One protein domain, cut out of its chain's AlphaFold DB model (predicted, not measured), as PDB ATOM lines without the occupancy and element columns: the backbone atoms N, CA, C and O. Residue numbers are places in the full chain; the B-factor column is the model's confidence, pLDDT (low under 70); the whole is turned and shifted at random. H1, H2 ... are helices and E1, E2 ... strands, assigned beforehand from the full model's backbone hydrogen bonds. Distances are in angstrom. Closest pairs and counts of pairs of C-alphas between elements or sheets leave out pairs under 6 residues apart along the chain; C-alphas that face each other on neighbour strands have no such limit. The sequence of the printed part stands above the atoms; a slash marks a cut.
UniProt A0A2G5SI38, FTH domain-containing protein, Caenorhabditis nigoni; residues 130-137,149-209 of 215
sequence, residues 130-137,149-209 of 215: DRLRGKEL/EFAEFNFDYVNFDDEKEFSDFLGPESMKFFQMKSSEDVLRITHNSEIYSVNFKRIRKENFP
ATOM      1  N   ASP A 130     -23.438  53.155 -31.056       96.88
ATOM      2  CA  ASP A 130     -22.618  53.715 -32.141       96.88
ATOM      3  C   ASP A 130     -21.320  54.334 -31.594       96.88
ATOM      4  O   ASP A 130     -20.236  54.208 -32.170       96.88
ATOM      5  N   ARG A 131     -21.427  54.968 -30.424       97.06
ATOM      6  CA  ARG A 131     -20.326  55.641 -29.751       97.06
ATOM      7  C   ARG A 131     -20.493  55.573 -28.239       97.06
ATOM      8  O   ARG A 131     -21.585  55.821 -27.733       97.06
ATOM      9  N   LEU A 132     -19.398  55.298 -27.540       98.06
ATOM     10  CA  LEU A 132     -19.278  55.429 -26.092       98.06
ATOM     11  C   LEU A 132     -18.289  56.530 -25.718       98.06
ATOM     12  O   LEU A 132     -17.339  56.817 -26.453       98.06
ATOM     13  N   ARG A 133     -18.517  57.107 -24.535       97.69
ATOM     14  CA  ARG A 133     -17.574  57.998 -23.863       97.69
ATOM     15  C   ARG A 133     -17.361  57.548 -22.423       97.69
ATOM     16  O   ARG A 133     -18.311  57.405 -21.656       97.69
ATOM     17  N   GLY A 134     -16.112  57.373 -22.034       97.12
ATOM     18  CA  GLY A 134     -15.637  56.935 -20.732       97.12
ATOM     19  C   GLY A 134     -16.138  57.856 -19.637       97.12
ATOM     20  O   GLY A 134     -16.672  57.379 -18.640       97.12
ATOM     21  N   LYS A 135     -16.106  59.176 -19.852       96.06
ATOM     22  CA  LYS A 135     -16.716  60.133 -18.912       96.06
ATOM     23  C   LYS A 135     -18.201  59.846 -18.631       96.06
ATOM     24  O   LYS A 135     -18.617  59.916 -17.475       96.06
ATOM     25  N   GLU A 136     -18.993  59.522 -19.652       97.44
ATOM     26  CA  GLU A 136     -20.423  59.217 -19.491       97.44
ATOM     27  C   GLU A 136     -20.621  57.871 -18.772       97.44
ATOM     28  O   GLU A 136     -21.491  57.750 -17.910       97.44
ATOM     29  N   LEU A 137     -19.760  56.883 -19.041       98.38
ATOM     30  CA  LEU A 137     -19.731  55.596 -18.335       98.38
ATOM     31  C   LEU A 137     -19.349  55.744 -16.851       98.38
ATOM     32  O   LEU A 137     -19.922  55.073 -15.989       98.38
ATOM     33  N   GLU A 149     -31.781  48.441  -7.252       91.75
ATOM     34  CA  GLU A 149     -32.678  47.650  -8.105       91.75
ATOM     35  C   GLU A 149     -32.053  47.230  -9.445       91.75
ATOM     36  O   GLU A 149     -32.507  46.261 -10.050       91.75
ATOM     37  N   PHE A 150     -31.019  47.936  -9.911       94.81
ATOM     38  CA  PHE A 150     -30.334  47.614 -11.160       94.81
ATOM     39  C   PHE A 150     -29.717  46.202 -11.130       94.81
ATOM     40  O   PHE A 150     -29.183  45.763 -10.108       94.81
ATOM     41  N   ALA A 151     -29.754  45.517 -12.275       96.44
ATOM     42  CA  ALA A 151     -29.198  44.181 -12.450       96.44
ATOM     43  C   ALA A 151     -27.949  44.180 -13.347       96.44
ATOM     44  O   ALA A 151     -26.860  43.837 -12.878       96.44
ATOM     45  N   GLU A 152     -28.091  44.530 -14.630       98.25
ATOM     46  CA  GLU A 152     -27.009  44.361 -15.609       98.25
ATOM     47  C   GLU A 152     -27.181  45.219 -16.863       98.25
ATOM     48  O   GLU A 152     -28.237  45.193 -17.494       98.25
ATOM     49  N   PHE A 153     -26.136  45.967 -17.235       98.75
ATOM     50  CA  PHE A 153     -26.071  46.760 -18.461       98.75
ATOM     51  C   PHE A 153     -24.910  46.251 -19.320       98.75
ATOM     52  O   PHE A 153     -23.758  46.253 -18.881       98.75
ATOM     53  N   ASN A 154     -25.220  45.851 -20.549       98.56
ATOM     54  CA  ASN A 154     -24.287  45.395 -21.568       98.56
ATOM     55  C   ASN A 154     -24.254  46.404 -22.715       98.56
ATOM     56  O   ASN A 154     -25.276  46.664 -23.357       98.56
ATOM     57  N   PHE A 155     -23.068  46.950 -22.963       98.56
ATOM     58  CA  PHE A 155     -22.797  47.881 -24.046       98.56
ATOM     59  C   PHE A 155     -21.757  47.283 -24.980       98.56
ATOM     60  O   PHE A 155     -20.563  47.334 -24.693       98.56
ATOM     61  N   ASP A 156     -22.195  46.781 -26.126       98.19
ATOM     62  CA  ASP A 156     -21.279  46.646 -27.255       98.19
ATOM     63  C   ASP A 156     -21.075  48.029 -27.884       98.19
ATOM     64  O   ASP A 156     -21.950  48.892 -27.785       98.19
ATOM     65  N   TYR A 157     -19.953  48.264 -28.558       97.75
ATOM     66  CA  TYR A 157     -19.704  49.551 -29.210       97.75
ATOM     67  C   TYR A 157     -19.050  49.432 -30.585       97.75
ATOM     68  O   TYR A 157     -18.562  48.376 -30.994       97.75
ATOM     69  N   VAL A 158     -19.113  50.529 -31.343       96.44
ATOM     70  CA  VAL A 158     -18.349  50.716 -32.589       96.44
ATOM     71  C   VAL A 158     -17.178  51.652 -32.354       96.44
ATOM     72  O   VAL A 158     -16.057  51.325 -32.726       96.44
ATOM     73  N   ASN A 159     -17.441  52.800 -31.730       96.94
ATOM     74  CA  ASN A 159     -16.434  53.806 -31.419       96.94
ATOM     75  C   ASN A 159     -16.398  54.072 -29.913       96.94
ATOM     76  O   ASN A 159     -17.442  54.091 -29.260       96.94
ATOM     77  N   PHE A 160     -15.209  54.338 -29.384       98.06
ATOM     78  CA  PHE A 160     -15.009  54.694 -27.986       98.06
ATOM     79  C   PHE A 160     -13.984  55.836 -27.917       98.06
ATOM     80  O   PHE A 160     -12.800  55.628 -28.163       98.06
ATOM     81  N   ASP A 161     -14.465  57.058 -27.660       96.50
ATOM     82  CA  ASP A 161     -13.685  58.295 -27.853       96.50
ATOM     83  C   ASP A 161     -12.470  58.417 -26.901       96.50
ATOM     84  O   ASP A 161     -11.434  58.955 -27.282       96.50
ATOM     85  N   ASP A 162     -12.597  57.923 -25.672       95.44
ATOM     86  CA  ASP A 162     -11.662  58.022 -24.536       95.44
ATOM     87  C   ASP A 162     -11.458  56.638 -23.889       95.44
ATOM     88  O   ASP A 162     -11.471  56.463 -22.667       95.44
ATOM     89  N   GLU A 163     -11.327  55.616 -24.743       96.44
ATOM     90  CA  GLU A 163     -11.171  54.220 -24.333       96.44
ATOM     91  C   GLU A 163      -9.953  54.024 -23.434       96.44
ATOM     92  O   GLU A 163     -10.054  53.376 -22.396       96.44
ATOM     93  N   LYS A 164      -8.808  54.611 -23.801       95.50
ATOM     94  CA  LYS A 164      -7.557  54.424 -23.062       95.50
ATOM     95  C   LYS A 164      -7.685  54.929 -21.628       95.50
ATOM     96  O   LYS A 164      -7.280  54.234 -20.702       95.50
ATOM     97  N   GLU A 165      -8.253  56.114 -21.432       96.88
ATOM     98  CA  GLU A 165      -8.482  56.694 -20.110       96.88
ATOM     99  C   GLU A 165      -9.434  55.828 -19.274       96.88
ATOM    100  O   GLU A 165      -9.226  55.657 -18.070       96.88
ATOM    101  N   PHE A 166     -10.459  55.248 -19.905       97.50
ATOM    102  CA  PHE A 166     -11.375  54.325 -19.239       97.50
ATOM    103  C   PHE A 166     -10.707  52.986 -18.884       97.50
ATOM    104  O   PHE A 166     -10.896  52.482 -17.774       97.50
ATOM    105  N   SER A 167      -9.886  52.425 -19.774       96.00
ATOM    106  CA  SER A 167      -9.101  51.215 -19.502       96.00
ATOM    107  C   SER A 167      -8.072  51.453 -18.397       96.00
ATOM    108  O   SER A 167      -7.976  50.647 -17.475       96.00
ATOM    109  N   ASP A 168      -7.365  52.586 -18.420       96.12
ATOM    110  CA  ASP A 168      -6.437  52.989 -17.359       96.12
ATOM    111  C   ASP A 168      -7.180  53.137 -16.017       96.12
ATOM    112  O   ASP A 168      -6.676  52.721 -14.969       96.12
ATOM    113  N   PHE A 169      -8.413  53.662 -16.041       96.62
ATOM    114  CA  PHE A 169      -9.282  53.693 -14.865       96.62
ATOM    115  C   PHE A 169      -9.607  52.291 -14.350       96.62
ATOM    116  O   PHE A 169      -9.629  52.118 -13.134       96.62
ATOM    117  N   LEU A 170      -9.858  51.301 -15.207       96.12
ATOM    118  CA  LEU A 170     -10.112  49.918 -14.780       96.12
ATOM    119  C   LEU A 170      -8.833  49.183 -14.352       96.12
ATOM    120  O   LEU A 170      -8.893  48.304 -13.497       96.12
ATOM    121  N   GLY A 171      -7.674  49.593 -14.855       94.19
ATOM    122  CA  GLY A 171      -6.399  48.947 -14.571       94.19
ATOM    123  C   GLY A 171      -6.186  47.663 -15.388       94.19
ATOM    124  O   GLY A 171      -6.975  47.339 -16.276       94.19
ATOM    125  N   PRO A 172      -5.107  46.911 -15.107       90.50
ATOM    126  CA  PRO A 172      -4.626  45.829 -15.973       90.50
ATOM    127  C   PRO A 172      -5.599  44.653 -16.114       90.50
ATOM    128  O   PRO A 172      -5.571  43.947 -17.116       90.50
ATOM    129  N   GLU A 173      -6.479  44.449 -15.136       90.44
ATOM    130  CA  GLU A 173      -7.485  43.381 -15.160       90.44
ATOM    131  C   GLU A 173      -8.687  43.728 -16.050       90.44
ATOM    132  O   GLU A 173      -9.573  42.895 -16.238       90.44
ATOM    133  N   SER A 174      -8.743  44.958 -16.583       94.88
ATOM    134  CA  SER A 174      -9.882  45.501 -17.339       94.88
ATOM    135  C   SER A 174     -11.219  45.312 -16.605       94.88
ATOM    136  O   SER A 174     -12.286  45.173 -17.209       94.88
ATOM    137  N   MET A 175     -11.155  45.287 -15.270       96.00
ATOM    138  CA  MET A 175     -12.251  44.979 -14.365       96.00
ATOM    139  C   MET A 175     -12.061  45.716 -13.039       96.00
ATOM    140  O   MET A 175     -10.957  45.756 -12.507       96.00
ATOM    141  N   LYS A 176     -13.147  46.257 -12.477       96.50
ATOM    142  CA  LYS A 176     -13.173  46.814 -11.115       96.50
ATOM    143  C   LYS A 176     -14.483  46.538 -10.398       96.50
ATOM    144  O   LYS A 176     -15.531  46.400 -11.029       96.50
ATOM    145  N   PHE A 177     -14.410  46.527  -9.071       95.81
ATOM    146  CA  PHE A 177     -15.544  46.331  -8.176       95.81
ATOM    147  C   PHE A 177     -15.715  47.537  -7.259       95.81
ATOM    148  O   PHE A 177     -14.734  48.048  -6.728       95.81
ATOM    149  N   PHE A 178     -16.957  47.960  -7.050       95.25
ATOM    150  CA  PHE A 178     -17.290  49.105  -6.210       95.25
ATOM    151  C   PHE A 178     -18.384  48.745  -5.212       95.25
ATOM    152  O   PHE A 178     -19.371  48.100  -5.585       95.25
ATOM    153  N   GLN A 179     -18.244  49.186  -3.964       93.94
ATOM    154  CA  GLN A 179     -19.281  48.975  -2.953       93.94
ATOM    155  C   GLN A 179     -20.536  49.791  -3.300       93.94
ATOM    156  O   GLN A 179     -20.468  51.006  -3.514       93.94
ATOM    157  N   MET A 180     -21.706  49.145  -3.329       93.81
ATOM    158  CA  MET A 180     -22.974  49.862  -3.502       93.81
ATOM    159  C   MET A 180     -23.401  50.532  -2.192       93.81
ATOM    160  O   MET A 180     -23.221  49.982  -1.109       93.81
ATOM    161  N   LYS A 181     -23.989  51.734  -2.280       87.75
ATOM    162  CA  LYS A 181     -24.285  52.580  -1.102       87.75
ATOM    163  C   LYS A 181     -25.412  52.040  -0.221       87.75
ATOM    164  O   LYS A 181     -25.466  52.346   0.964       87.75
ATOM    165  N   SER A 182     -26.337  51.297  -0.812       77.31
ATOM    166  CA  SER A 182     -27.599  50.878  -0.190       77.31
ATOM    167  C   SER A 182     -27.797  49.363  -0.222       77.31
ATOM    168  O   SER A 182     -28.921  48.879  -0.100       77.31
ATOM    169  N   SER A 183     -26.725  48.609  -0.460       78.12
ATOM    170  CA  SER A 183     -26.754  47.155  -0.568       78.12
ATOM    171  C   SER A 183     -25.414  46.579  -0.125       78.12
ATOM    172  O   SER A 183     -24.381  47.217  -0.309       78.12
ATOM    173  N   GLU A 184     -25.427  45.357   0.407       85.88
ATOM    174  CA  GLU A 184     -24.200  44.571   0.576       85.88
ATOM    175  C   GLU A 184     -23.573  44.203  -0.775       85.88
ATOM    176  O   GLU A 184     -22.395  43.871  -0.835       85.88
ATOM    177  N   ASP A 185     -24.332  44.292  -1.865       92.94
ATOM    178  CA  ASP A 185     -23.869  43.948  -3.200       92.94
ATOM    179  C   ASP A 185     -22.804  44.912  -3.731       92.94
ATOM    180  O   ASP A 185     -22.633  46.047  -3.273       92.94
ATOM    181  N   VAL A 186     -22.088  44.439  -4.745       95.00
ATOM    182  CA  VAL A 186     -21.016  45.171  -5.409       95.00
ATOM    183  C   VAL A 186     -21.373  45.424  -6.866       95.00
ATOM    184  O   VAL A 186     -21.969  44.585  -7.544       95.00
ATOM    185  N   LEU A 187     -20.974  46.585  -7.372       96.69
ATOM    186  CA  LEU A 187     -21.002  46.886  -8.794       96.69
ATOM    187  C   LEU A 187     -19.694  46.410  -9.417       96.69
ATOM    188  O   LEU A 187     -18.635  46.946  -9.098       96.69
ATOM    189  N   ARG A 188     -19.767  45.457 -10.343       97.06
ATOM    190  CA  ARG A 188     -18.653  45.106 -11.223       97.06
ATOM    191  C   ARG A 188     -18.749  45.904 -12.515       97.06
ATOM    192  O   ARG A 188     -19.813  45.945 -13.129       97.06
ATOM    193  N   ILE A 189     -17.628  46.467 -12.946       98.25
ATOM    194  CA  ILE A 189     -17.442  47.025 -14.286       98.25
ATOM    195  C   ILE A 189     -16.370  46.202 -14.983       98.25
ATOM    196  O   ILE A 189     -15.319  45.966 -14.392       98.25
ATOM    197  N   THR A 190     -16.618  45.784 -16.219       98.06
ATOM    198  CA  THR A 190     -15.617  45.140 -17.079       98.06
ATOM    199  C   THR A 190     -15.582  45.808 -18.440       98.06
ATOM    200  O   THR A 190     -16.626  46.199 -18.961       98.06
ATOM    201  N   HIS A 191     -14.406  45.862 -19.048       98.38
ATOM    202  CA  HIS A 191     -14.199  46.294 -20.426       98.38
ATOM    203  C   HIS A 191     -13.388  45.228 -21.151       98.38
ATOM    204  O   HIS A 191     -12.425  44.695 -20.611       98.38
ATOM    205  N   ASN A 192     -13.801  44.888 -22.362       97.25
ATOM    206  CA  ASN A 192     -13.038  44.032 -23.252       97.25
ATOM    207  C   ASN A 192     -12.950  44.729 -24.611       97.25
ATOM    208  O   ASN A 192     -13.944  44.833 -25.335       97.25
ATOM    209  N   SER A 193     -11.762  45.236 -24.930       95.62
ATOM    210  CA  SER A 193     -11.477  45.947 -26.176       95.62
ATOM    211  C   SER A 193     -11.391  45.021 -27.392       95.62
ATOM    212  O   SER A 193     -11.696  45.447 -28.501       95.62
ATOM    213  N   GLU A 194     -11.068  43.735 -27.208       95.88
ATOM    214  CA  GLU A 194     -10.981  42.758 -28.305       95.88
ATOM    215  C   GLU A 194     -12.351  42.444 -28.912       95.88
ATOM    216  O   GLU A 194     -12.471  42.207 -30.116       95.88
ATOM    217  N   ILE A 195     -13.394  42.447 -28.078       95.94
ATOM    218  CA  ILE A 195     -14.782  42.210 -28.507       95.94
ATOM    219  C   ILE A 195     -15.637  43.478 -28.486       95.94
ATOM    220  O   ILE A 195     -16.840  43.396 -28.724       95.94
ATOM    221  N   TYR A 196     -15.025  44.637 -28.232       97.50
ATOM    222  CA  TYR A 196     -15.684  45.940 -28.189       97.50
ATOM    223  C   TYR A 196     -16.894  45.980 -27.241       97.50
ATOM    224  O   TYR A 196     -17.992  46.360 -27.652       97.50
ATOM    225  N   SER A 197     -16.704  45.578 -25.977       98.12
ATOM    226  CA  SER A 197     -17.792  45.488 -24.993       98.12
ATOM    227  C   SER A 197     -17.446  46.090 -23.626       98.12
ATOM    228  O   SER A 197     -16.313  45.985 -23.148       98.12
ATOM    229  N   VAL A 198     -18.434  46.714 -22.981       98.62
ATOM    230  CA  VAL A 198     -18.408  47.191 -21.592       98.62
ATOM    231  C   VAL A 198     -19.623  46.622 -20.857       98.62
ATOM    232  O   VAL A 198     -20.752  46.740 -21.327       98.62
ATOM    233  N   ASN A 199     -19.413  46.046 -19.674       98.56
ATOM    234  CA  ASN A 199     -20.473  45.497 -18.826       98.56
ATOM    235  C   ASN A 199     -20.453  46.161 -17.450       98.56
ATOM    236  O   ASN A 199     -19.399  46.317 -16.834       98.56
ATOM    237  N   PHE A 200     -21.639  46.507 -16.967       98.62
ATOM    238  CA  PHE A 200     -21.909  46.858 -15.581       98.62
ATOM    239  C   PHE A 200     -22.809  45.768 -15.027       98.62
ATOM    240  O   PHE A 200     -23.851  45.478 -15.615       98.62
ATOM    241  N   LYS A 201     -22.463  45.190 -13.880       97.69
ATOM    242  CA  LYS A 201     -23.258  44.122 -13.274       97.69
ATOM    243  C   LYS A 201     -23.305  44.258 -11.764       97.69
ATOM    244  O   LYS A 201     -22.262  44.387 -11.122       97.69
ATOM    245  N   ARG A 202     -24.504  44.181 -11.194       96.12
ATOM    246  CA  ARG A 202     -24.690  44.001  -9.754       96.12
ATOM    247  C   ARG A 202     -24.374  42.550  -9.398       96.12
ATOM    248  O   ARG A 202     -24.934  41.619  -9.974       96.12
ATOM    249  N   ILE A 203     -23.471  42.354  -8.448       94.50
ATOM    250  CA  ILE A 203     -23.050  41.036  -7.975       94.50
ATOM    251  C   ILE A 203     -23.291  40.975  -6.475       94.50
ATOM    252  O   ILE A 203     -22.923  41.887  -5.738       94.50
ATOM    253  N   ARG A 204     -23.896  39.881  -6.012       90.50
ATOM    254  CA  ARG A 204     -24.033  39.646  -4.575       90.50
ATOM    255  C   ARG A 204     -22.667  39.466  -3.939       90.50
ATOM    256  O   ARG A 204     -21.840  38.749  -4.494       90.50
ATOM    257  N   LYS A 205     -22.453  40.047  -2.760       85.00
ATOM    258  CA  LYS A 205     -21.169  39.990  -2.036       85.00
ATOM    259  C   LYS A 205     -20.633  38.571  -1.839       85.00
ATOM    260  O   LYS A 205     -19.438  38.343  -1.939       85.00
ATOM    261  N   GLU A 206     -21.530  37.614  -1.616       85.75
ATOM    262  CA  GLU A 206     -21.221  36.181  -1.492       85.75
ATOM    263  C   GLU A 206     -20.596  35.562  -2.756       85.75
ATOM    264  O   GLU A 206     -19.914  34.550  -2.667       85.75
ATOM    265  N   ASN A 207     -20.798  36.186  -3.920       86.12
ATOM    266  CA  ASN A 207     -20.244  35.781  -5.212       86.12
ATOM    267  C   ASN A 207     -19.050  36.659  -5.637       86.12
ATOM    268  O   ASN A 207     -18.671  36.658  -6.811       86.12
ATOM    269  N   PHE A 208     -18.494  37.456  -4.718       86.00
ATOM    270  CA  PHE A 208     -17.309  38.267  -4.979       86.00
ATOM    271  C   PHE A 208     -16.078  37.362  -5.172       86.00
ATOM    272  O   PHE A 208     -15.824  36.505  -4.324       86.00
ATOM    273  N   PRO A 209     -15.314  37.518  -6.268       82.12
ATOM    274  CA  PRO A 209     -14.165  36.660  -6.534       82.12
ATOM    275  C   PRO A 209     -13.007  36.935  -5.566       82.12
ATOM    276  O   PRO A 209     -12.671  38.085  -5.282       82.12
TER     277      PRO A 209
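What this domain is: This is residues 130 to 137 and 149 to 209 of the 215 residues of the protein "FTH domain-containing protein" of Caenorhabditis nigoni (UniProt A0A2G5SI38). Look for a twisted sheet of five strands, with the short helix H2 packed on it over E4 and the shorter helix H1 touching H2. The long strand E2 bends near its far end: its first part pairs with E5, and its last residues pair with the small edge strand E1. The 69 printed residues hold, along the chain, E1, H1, E2, H2, E3, E4 and E5. The sheet's order is E1, E2, E5, E4, E3, mixed, and the class is mixed, helices and strands. The whole is compact, with a radius of gyration of the C-alphas of 12.4 A and spans of 34 by 24 by 20 A.

Where its parts are: Begin in the sheet with E2, residues 152 to 160, 20.1 A from first to last C-alpha; it bends by 78 degrees at residue 157. E5, residues 197 to 203, covers 18.4 A and ends at C-alpha 203 at (-23.050, 41.036, -7.975). E4, residues 186 to 192, covers 19.6 A, and E3, residues 175 to 179, covers 14.0 A. Find C-alpha 130 at (-22.618, 53.715, -32.141); there E1 begins and runs to residue 132, 7.1 A. H1 is residues 134 to 137, 4.9 A. H2 runs from C-alpha 163 at (-11.171, 54.220, -24.333) to residue 170, 10.5 A.

How they stand to each other: E3, E4 and E5 form a meander, each strand the antiparallel neighbour of the one before, and E3 and E4, like E4 and E5, are a hairpin. Between E4 and E5 find N 190 and O 199 at 2.9 A; between E3 and E4, N 178 and O 187 at 2.8 A. E2 and E5 are antiparallel, with N 155 and O 198 at 2.8 A. The pairing of E2 is staggered: beyond its bend, E1 is its parallel neighbour, with N 132 and O 159 at 2.9 A. H2 is on the sheet at a height of 7.6 A, over E4; on the local plane it stands at 35 degrees to E4, slantwise to the strands. The closest C-alphas of H2 and E4 are those of Ser 167 and His 191, 7.1 A. H1 and H2 touch, closest at the C-alphas of Gly 134 and Phe 166, 5.2 A. H1 is not on the sheet, but only just, with 4 pairs of C-alphas within 10 A. In H2 every O i to N i+4 pair is within hydrogen-bond range; H1 is too short for such a pair.

The domain as a whole: The two C-alphas farthest apart are those of Asp 130 and Glu 206, 35.3 A. Residues 138 to 148 are not printed, and C-alphas 137 and 149 stand 18.3 A apart across this cut, in the link from H1 to E2. Of the links printed whole, E3 to E4 is short and the others are tight. The mean pLDDT of the printed part is 94.7, and no printed residue is under 70.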